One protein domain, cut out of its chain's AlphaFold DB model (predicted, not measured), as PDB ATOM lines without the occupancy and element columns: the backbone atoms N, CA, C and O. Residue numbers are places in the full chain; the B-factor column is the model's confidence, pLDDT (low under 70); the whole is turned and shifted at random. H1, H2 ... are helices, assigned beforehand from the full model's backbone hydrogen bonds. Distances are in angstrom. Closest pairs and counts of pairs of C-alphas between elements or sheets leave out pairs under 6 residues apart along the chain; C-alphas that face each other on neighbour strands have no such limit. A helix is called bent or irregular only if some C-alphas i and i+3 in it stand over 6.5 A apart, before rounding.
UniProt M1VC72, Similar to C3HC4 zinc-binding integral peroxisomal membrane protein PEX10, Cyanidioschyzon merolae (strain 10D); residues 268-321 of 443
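AT A GLANCE: This is residues 268 to 321 of the 443 residues of the protein "Similar to C3HC4 zinc-binding integral peroxisomal membrane protein PEX10" of Cyanidioschyzon merolae (strain 10D) (UniProt M1VC72). Two long helices, H2 and H1, meet near their ends at a tight turn and make an open V, with empty space between the arms. A short tail, residues 268 to 272, runs on from the far end of the H1 arm. The printed part has 54 residues with two named helices, H1 then H2 along the chain, and no named strand; the class is all helix. The whole is extended, with a radius of gyration of the C-alphas of 18.0 A, and flat, its C-alphas spanning 51 by 35 by 6 A.

HOW THE PARTS SIT: H2, residues 295 to 321, is the longest helix. H1, residues 273 to 292, is close to H2 but not clearly touching it, with 2 pairs of C-alphas within 8 A. Their closest C-alphas are those of Met 292 and Lys 298, 6.2 A apart. Their lines stand at a steep tilt of 63 degrees, and they run opposite ways. Their centres are 24.5 A apart. Of the O i to N i+4 pairs, 21 of 23 in H2 and 15 of 16 in H1 are within hydrogen-bond range.

IN THESE COORDINATES: H2 has 27 residues and measures 39.2 A from C-alpha 295 at (195.460, 214.945, 129.040) to C-alpha 321 at (176.861, 180.872, 134.719). H1 has 20 residues and measures 28.2 A from its first C-alpha, 273, at (160.510, 219.637, 124.104), to its last, 292. H1 is neither bent nor irregular, but only just: C-alphas 284 and 287 are 6.1 A apart.

THE WHOLE: The two C-alphas farthest apart are those of Ser 269 and Thr 321, at 51.5 A. The printed part has no cut, and the link from H1 to H2, 2 residues, is tight. The mean pLDDT of the printed part is 72.1; 22 residues are under 70, among them residues 268 to 271, 295 to 302 and 315 to 321.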
ATOM      1  N   TYR A 268     147.179 220.269 116.763       49.56
ATOM      2  CA  TYR A 268     148.515 219.769 116.985       49.56
ATOM      3  C   TYR A 268     149.486 220.955 117.103       49.56
ATOM      4  O   TYR A 268     150.003 221.457 116.104       49.56
ATOM      5  N   SER A 269     149.729 221.438 118.321       52.97
ATOM      6  CA  SER A 269     150.880 222.304 118.588       52.97
ATOM      7  C   SER A 269     152.119 221.405 118.668       52.97
ATOM      8  O   SER A 269     152.183 220.561 119.567       52.97
ATOM      9  N   PRO A 270     153.098 221.517 117.752       56.97
ATOM     10  CA  PRO A 270     154.323 220.739 117.862       56.97
ATOM     11  C   PRO A 270     155.022 221.109 119.172       56.97
ATOM     12  O   PRO A 270     155.376 222.266 119.400       56.97
ATOM     13  N   ARG A 271     155.190 220.128 120.064       65.44
ATOM     14  CA  ARG A 271     155.936 220.314 121.309       65.44
ATOM     15  C   ARG A 271     157.420 220.382 120.977       65.44
ATOM     16  O   ARG A 271     157.992 219.415 120.479       65.44
ATOM     17  N   TYR A 272     158.039 221.522 121.256       75.88
ATOM     18  CA  TYR A 272     159.466 221.746 121.017       75.88
ATOM     19  C   TYR A 272     160.366 221.136 122.112       75.88
ATOM     20  O   TYR A 272     161.573 221.368 122.118       75.88
ATOM     21  N   ASP A 273     159.812 220.298 122.994       76.50
ATOM     22  CA  ASP A 273     160.510 219.637 124.104       76.50
ATOM     23  C   ASP A 273     161.772 218.884 123.637       76.50
ATOM     24  O   ASP A 273     162.816 218.925 124.291       76.50
ATOM     25  N   ALA A 274     161.709 218.238 122.466       81.38
ATOM     26  CA  ALA A 274     162.843 217.526 121.875       81.38
ATOM     27  C   ALA A 274     163.990 218.469 121.472       81.38
ATOM     28  O   ALA A 274     165.160 218.124 121.643       81.38
ATOM     29  N   LEU A 275     163.667 219.671 120.982       84.94
ATOM     30  CA  LEU A 275     164.653 220.706 120.668       84.94
ATOM     31  C   LEU A 275     165.306 221.235 121.952       84.94
ATOM     32  O   LEU A 275     166.521 221.414 121.989       84.94
ATOM     33  N   GLY A 276     164.524 221.413 123.021       85.12
ATOM     34  CA  GLY A 276     165.038 221.786 124.342       85.12
ATOM     35  C   GLY A 276     166.003 220.746 124.910       85.12
ATOM     36  O   GLY A 276     167.099 221.093 125.348       85.12
ATOM     37  N   LEU A 277     165.645 219.460 124.834       86.25
ATOM     38  CA  LEU A 277     166.515 218.358 125.253       86.25
ATOM     39  C   LEU A 277     167.803 218.304 124.423       86.25
ATOM     40  O   LEU A 277     168.887 218.144 124.985       86.25
ATOM     41  N   LEU A 278     167.701 218.477 123.103       88.69
ATOM     42  CA  LEU A 278     168.861 218.541 122.218       88.69
ATOM     43  C   LEU A 278     169.798 219.693 122.609       88.69
ATOM     44  O   LEU A 278     171.011 219.495 122.667       88.69
ATOM     45  N   LEU A 279     169.245 220.865 122.938       87.44
ATOM     46  CA  LEU A 279     170.021 222.009 123.415       87.44
ATOM     47  C   LEU A 279     170.743 221.709 124.734       87.44
ATOM     48  O   LEU A 279     171.903 222.081 124.885       87.44
ATOM     49  N   ILE A 280     170.093 221.021 125.681       88.00
ATOM     50  CA  ILE A 280     170.736 220.607 126.941       88.00
ATOM     51  C   ILE A 280     171.884 219.644 126.665       88.00
ATOM     52  O   ILE A 280     172.965 219.796 127.231       88.00
ATOM     53  N   VAL A 281     171.675 218.668 125.783       86.75
ATOM     54  CA  VAL A 281     172.728 217.726 125.394       86.75
ATOM     55  C   VAL A 281     173.912 218.481 124.787       86.75
ATOM     56  O   VAL A 281     175.045 218.248 125.197       86.75
ATOM     57  N   GLN A 282     173.676 219.440 123.891       88.06
ATOM     58  CA  GLN A 282     174.736 220.293 123.336       88.06
ATOM     59  C   GLN A 282     175.464 221.104 124.418       88.06
ATOM     60  O   GLN A 282     176.693 221.125 124.441       88.06
ATOM     61  N   LEU A 283     174.720 221.698 125.358       87.81
ATOM     62  CA  LEU A 283     175.258 222.477 126.478       87.81
ATOM     63  C   LEU A 283     176.163 221.637 127.400       87.81
ATOM     64  O   LEU A 283     177.084 222.162 128.015       87.81
ATOM     65  N   VAL A 284     175.904 220.332 127.499       85.44
ATOM     66  CA  VAL A 284     176.699 219.388 128.295       85.44
ATOM     67  C   VAL A 284     177.898 218.856 127.506       85.44
ATOM     68  O   VAL A 284     178.984 218.723 128.067       85.44
ATOM     69  N   LEU A 285     177.742 218.579 126.211       84.62
ATOM     70  CA  LEU A 285     178.808 218.015 125.377       84.62
ATOM     71  C   LEU A 285     179.932 219.019 125.082       84.62
ATOM     72  O   LEU A 285     181.101 218.651 125.158       84.62
ATOM     73  N   GLU A 286     179.612 220.287 124.824       82.19
ATOM     74  CA  GLU A 286     180.609 221.335 124.553       82.19
ATOM     75  C   GLU A 286     181.690 221.493 125.655       82.19
ATOM     76  O   GLU A 286     182.883 221.474 125.332       82.19
ATOM     77  N   PRO A 287     181.358 221.621 126.960       81.31
ATOM     78  CA  PRO A 287     182.368 221.717 128.013       81.31
ATOM     79  C   PRO A 287     183.036 220.369 128.295       81.31
ATOM     80  O   PRO A 287     184.203 220.343 128.693       81.31
ATOM     81  N   ILE A 288     182.335 219.250 128.067       77.88
ATOM     82  CA  ILE A 288     182.920 217.909 128.155       77.88
ATOM     83  C   ILE A 288     184.025 217.759 127.116       77.88
ATOM     84  O   ILE A 288     185.093 217.291 127.482       77.88
ATOM     85  N   ASP A 289     183.851 218.221 125.880       72.00
ATOM     86  CA  ASP A 289     184.904 218.169 124.862       72.00
ATOM     87  C   ASP A 289     186.151 218.954 125.288       72.00
ATOM     88  O   ASP A 289     187.277 218.460 125.166       72.00
ATOM     89  N   VAL A 290     185.978 220.144 125.867       77.44
ATOM     90  CA  VAL A 290     187.087 220.959 126.398       77.44
ATOM     91  C   VAL A 290     187.765 220.269 127.588       77.44
ATOM     92  O   VAL A 290     188.996 220.248 127.696       77.44
ATOM     93  N   LEU A 291     186.984 219.652 128.474       70.62
ATOM     94  CA  LEU A 291     187.494 218.919 129.631       70.62
ATOM     95  C   LEU A 291     188.183 217.606 129.217       70.62
ATOM     96  O   LEU A 291     189.228 217.253 129.767       70.62
ATOM     97  N   MET A 292     187.665 216.923 128.196       68.75
ATOM     98  CA  MET A 292     188.222 215.712 127.589       68.75
ATOM     99  C   MET A 292     189.498 215.997 126.798       68.75
ATOM    100  O   MET A 292     190.342 215.110 126.664       68.75
ATOM    101  N   GLN A 293     189.701 217.223 126.312       70.62
ATOM    102  CA  GLN A 293     190.963 217.641 125.698       70.62
ATOM    103  C   GLN A 293     192.106 217.776 126.719       70.62
ATOM    104  O   GLN A 293     193.272 217.704 126.322       70.62
ATOM    105  N   ARG A 294     191.821 217.849 128.030       74.38
ATOM    106  CA  ARG A 294     192.869 217.830 129.062       74.38
ATOM    107  C   ARG A 294     193.477 216.421 129.205       74.38
ATOM    108  O   ARG A 294     192.768 215.458 129.512       74.38
ATOM    109  N   PRO A 295     194.808 216.261 129.070       69.19
ATOM    110  CA  PRO A 295     195.460 214.945 129.040       69.19
ATOM    111  C   PRO A 295     195.301 214.138 130.341       69.19
ATOM    112  O   PRO A 295     195.338 212.907 130.310       69.19
ATOM    113  N   ALA A 296     195.070 214.807 131.476       67.00
ATOM    114  CA  ALA A 296     194.835 214.173 132.775       67.00
ATOM    115  C   ALA A 296     193.510 213.388 132.833       67.00
ATOM    116  O   ALA A 296     193.458 212.289 133.391       67.00
ATOM    117  N   TRP A 297     192.451 213.907 132.207       61.28
ATOM    118  CA  TRP A 297     191.133 213.268 132.193       61.28
ATOM    119  C   TRP A 297     191.083 212.077 131.231       61.28
ATOM    120  O   TRP A 297     190.533 211.038 131.586       61.28
ATOM    121  N   LYS A 298     191.785 212.140 130.088       63.22
ATOM    122  CA  LYS A 298     191.934 210.995 129.162       63.22
ATOM    123  C   LYS A 298     192.547 209.752 129.818       63.22
ATOM    124  O   LYS A 298     192.285 208.628 129.391       63.22
ATOM    125  N   ARG A 299     193.400 209.928 130.837       64.94
ATOM    126  CA  ARG A 299     193.983 208.810 131.602       64.94
ATOM    127  C   ARG A 299     192.958 208.210 132.567       64.94
ATOM    128  O   ARG A 299     192.760 207.001 132.527       64.94
ATOM    129  N   LYS A 300     192.250 209.037 133.346       69.31
ATOM    130  CA  LYS A 300     191.214 208.582 134.294       69.31
ATOM    131  C   LYS A 300     190.008 207.939 133.604       69.31
ATOM    132  O   LYS A 300     189.539 206.904 134.063       69.31
ATOM    133  N   LEU A 301     189.552 208.480 132.473       68.25
ATOM    134  CA  LEU A 301     188.401 207.933 131.749       68.25
ATOM    135  C   LEU A 301     188.703 206.571 131.110       68.25
ATOM    136  O   LEU A 301     187.845 205.701 131.110       68.25
ATOM    137  N   ARG A 302     189.935 206.343 130.626       69.75
ATOM    138  CA  ARG A 302     190.366 205.009 130.161       69.75
ATOM    139  C   ARG A 302     190.364 203.980 131.284       69.75
ATOM    140  O   ARG A 302     190.063 202.819 131.033       69.75
ATOM    141  N   VAL A 303     190.699 204.399 132.503       74.50
ATOM    142  CA  VAL A 303     190.616 203.537 133.686       74.50
ATOM    143  C   VAL A 303     189.148 203.259 134.005       74.50
ATOM    144  O   VAL A 303     188.763 202.099 134.019       74.50
ATOM    145  N   LEU A 304     188.300 204.283 134.132       74.62
ATOM    146  CA  LEU A 304     186.864 204.106 134.391       74.62
ATOM    147  C   LEU A 304     186.161 203.253 133.329       74.62
ATOM    148  O   LEU A 304     185.391 202.370 133.682       74.62
ATOM    149  N   PHE A 305     186.463 203.455 132.046       72.94
ATOM    150  CA  PHE A 305     185.902 202.651 130.962       72.94
ATOM    151  C   PHE A 305     186.356 201.190 131.046       72.94
ATOM    152  O   PHE A 305     185.538 200.296 130.869       72.94
ATOM    153  N   LYS A 306     187.625 200.925 131.395       77.56
ATOM    154  CA  LYS A 306     188.111 199.559 131.668       77.56
ATOM    155  C   LYS A 306     187.403 198.922 132.866       77.56
ATOM    156  O   LYS A 306     187.015 197.765 132.775       77.56
ATOM    157  N   TRP A 307     187.203 199.664 133.955       77.56
ATOM    158  CA  TRP A 307     186.465 199.189 135.132       77.56
ATOM    159  C   TRP A 307     184.989 198.924 134.820       77.56
ATOM    160  O   TRP A 307     184.455 197.899 135.231       77.56
ATOM    161  N   ALA A 308     184.343 199.797 134.048       69.94
ATOM    162  CA  ALA A 308     182.963 199.622 133.611       69.94
ATOM    163  C   ALA A 308     182.809 198.407 132.685       69.94
ATOM    164  O   ALA A 308     181.881 197.625 132.871       69.94
ATOM    165  N   LEU A 309     183.739 198.200 131.742       72.81
ATOM    166  CA  LEU A 309     183.748 197.012 130.884       72.81
ATOM    167  C   LEU A 309     183.972 195.732 131.693       72.81
ATOM    168  O   LEU A 309     183.350 194.716 131.412       72.81
ATOM    169  N   GLU A 310     184.839 195.779 132.704       80.69
ATOM    170  CA  GLU A 310     185.126 194.641 133.578       80.69
ATOM    171  C   GLU A 310     183.936 194.303 134.488       80.69
ATOM    172  O   GLU A 310     183.617 193.130 134.679       80.69
ATOM    173  N   LEU A 311     183.223 195.312 134.991       73.31
ATOM    174  CA  LEU A 311     181.965 195.131 135.716       73.31
ATOM    175  C   LEU A 311     180.876 194.554 134.808       73.31
ATOM    176  O   LEU A 311     180.222 193.587 135.189       73.31
ATOM    177  N   PHE A 312     180.731 195.071 133.586       66.69
ATOM    178  CA  PHE A 312     179.813 194.511 132.593       66.69
ATOM    179  C   PHE A 312     180.175 193.072 132.229       66.69
ATOM    180  O   PHE A 312     179.291 192.226 132.149       66.69
ATOM    181  N   ARG A 313     181.465 192.761 132.061       74.31
ATOM    182  CA  ARG A 313     181.959 191.407 131.785       74.31
ATOM    183  C   ARG A 313     181.639 190.455 132.933       74.31
ATOM    184  O   ARG A 313     181.181 189.348 132.676       74.31
ATOM    185  N   LYS A 314     181.827 190.884 134.185       75.69
ATOM    186  CA  LYS A 314     181.478 190.105 135.385       75.69
ATOM    187  C   LYS A 314     179.968 189.904 135.525       75.69
ATOM    188  O   LYS A 314     179.539 188.795 135.819       75.69
ATOM    189  N   MET A 315     179.172 190.932 135.240       64.38
ATOM    190  CA  MET A 315     177.708 190.861 135.247       64.38
ATOM    191  C   MET A 315     177.168 189.968 134.116       64.38
ATOM    192  O   MET A 315     176.229 189.208 134.306       64.38
ATOM    193  N   TYR A 316     177.783 189.999 132.936       52.28
ATOM    194  CA  TYR A 316     177.405 189.122 131.826       52.28
ATOM    195  C   TYR A 316     177.864 187.671 132.057       52.28
ATOM    196  O   TYR A 316     177.171 186.723 131.689       52.28
ATOM    197  N   ALA A 317     179.009 187.478 132.716       59.53
ATOM    198  CA  ALA A 317     179.498 186.165 133.125       59.53
ATOM    199  C   ALA A 317     178.651 185.532 134.243       59.53
ATOM    200  O   ALA A 317     178.477 184.314 134.241       59.53
ATOM    201  N   SER A 318     178.079 186.321 135.162       56.69
ATOM    202  CA  SER A 318     177.143 185.809 136.178       56.69
ATOM    203  C   SER A 318     175.800 185.388 135.567       56.69
ATOM    204  O   SER A 318     175.215 184.379 135.963       56.69
ATOM    205  N   VAL A 319     175.350 186.080 134.518       53.75
ATOM    206  CA  VAL A 319     174.155 185.700 133.745       53.75
ATOM    207  C   VAL A 319     174.396 184.441 132.898       53.75
ATOM    208  O   VAL A 319     173.491 183.619 132.749       53.75
ATOM    209  N   SER A 320     175.612 184.220 132.385       47.44
ATOM    210  CA  SER A 320     175.941 183.006 131.618       47.44
ATOM    211  C   SER A 320     176.269 181.780 132.483       47.44
ATOM    212  O   SER A 320     176.066 180.654 132.030       47.44
ATOM    213  N   THR A 321     176.702 181.965 133.735       46.34
ATOM    214  CA  THR A 321     176.861 180.872 134.719       46.34
ATOM    215  C   THR A 321     175.530 180.429 135.320       46.34
ATOM    216  O   THR A 321     175.346 179.233 135.529       46.34
TER     217      THR A 321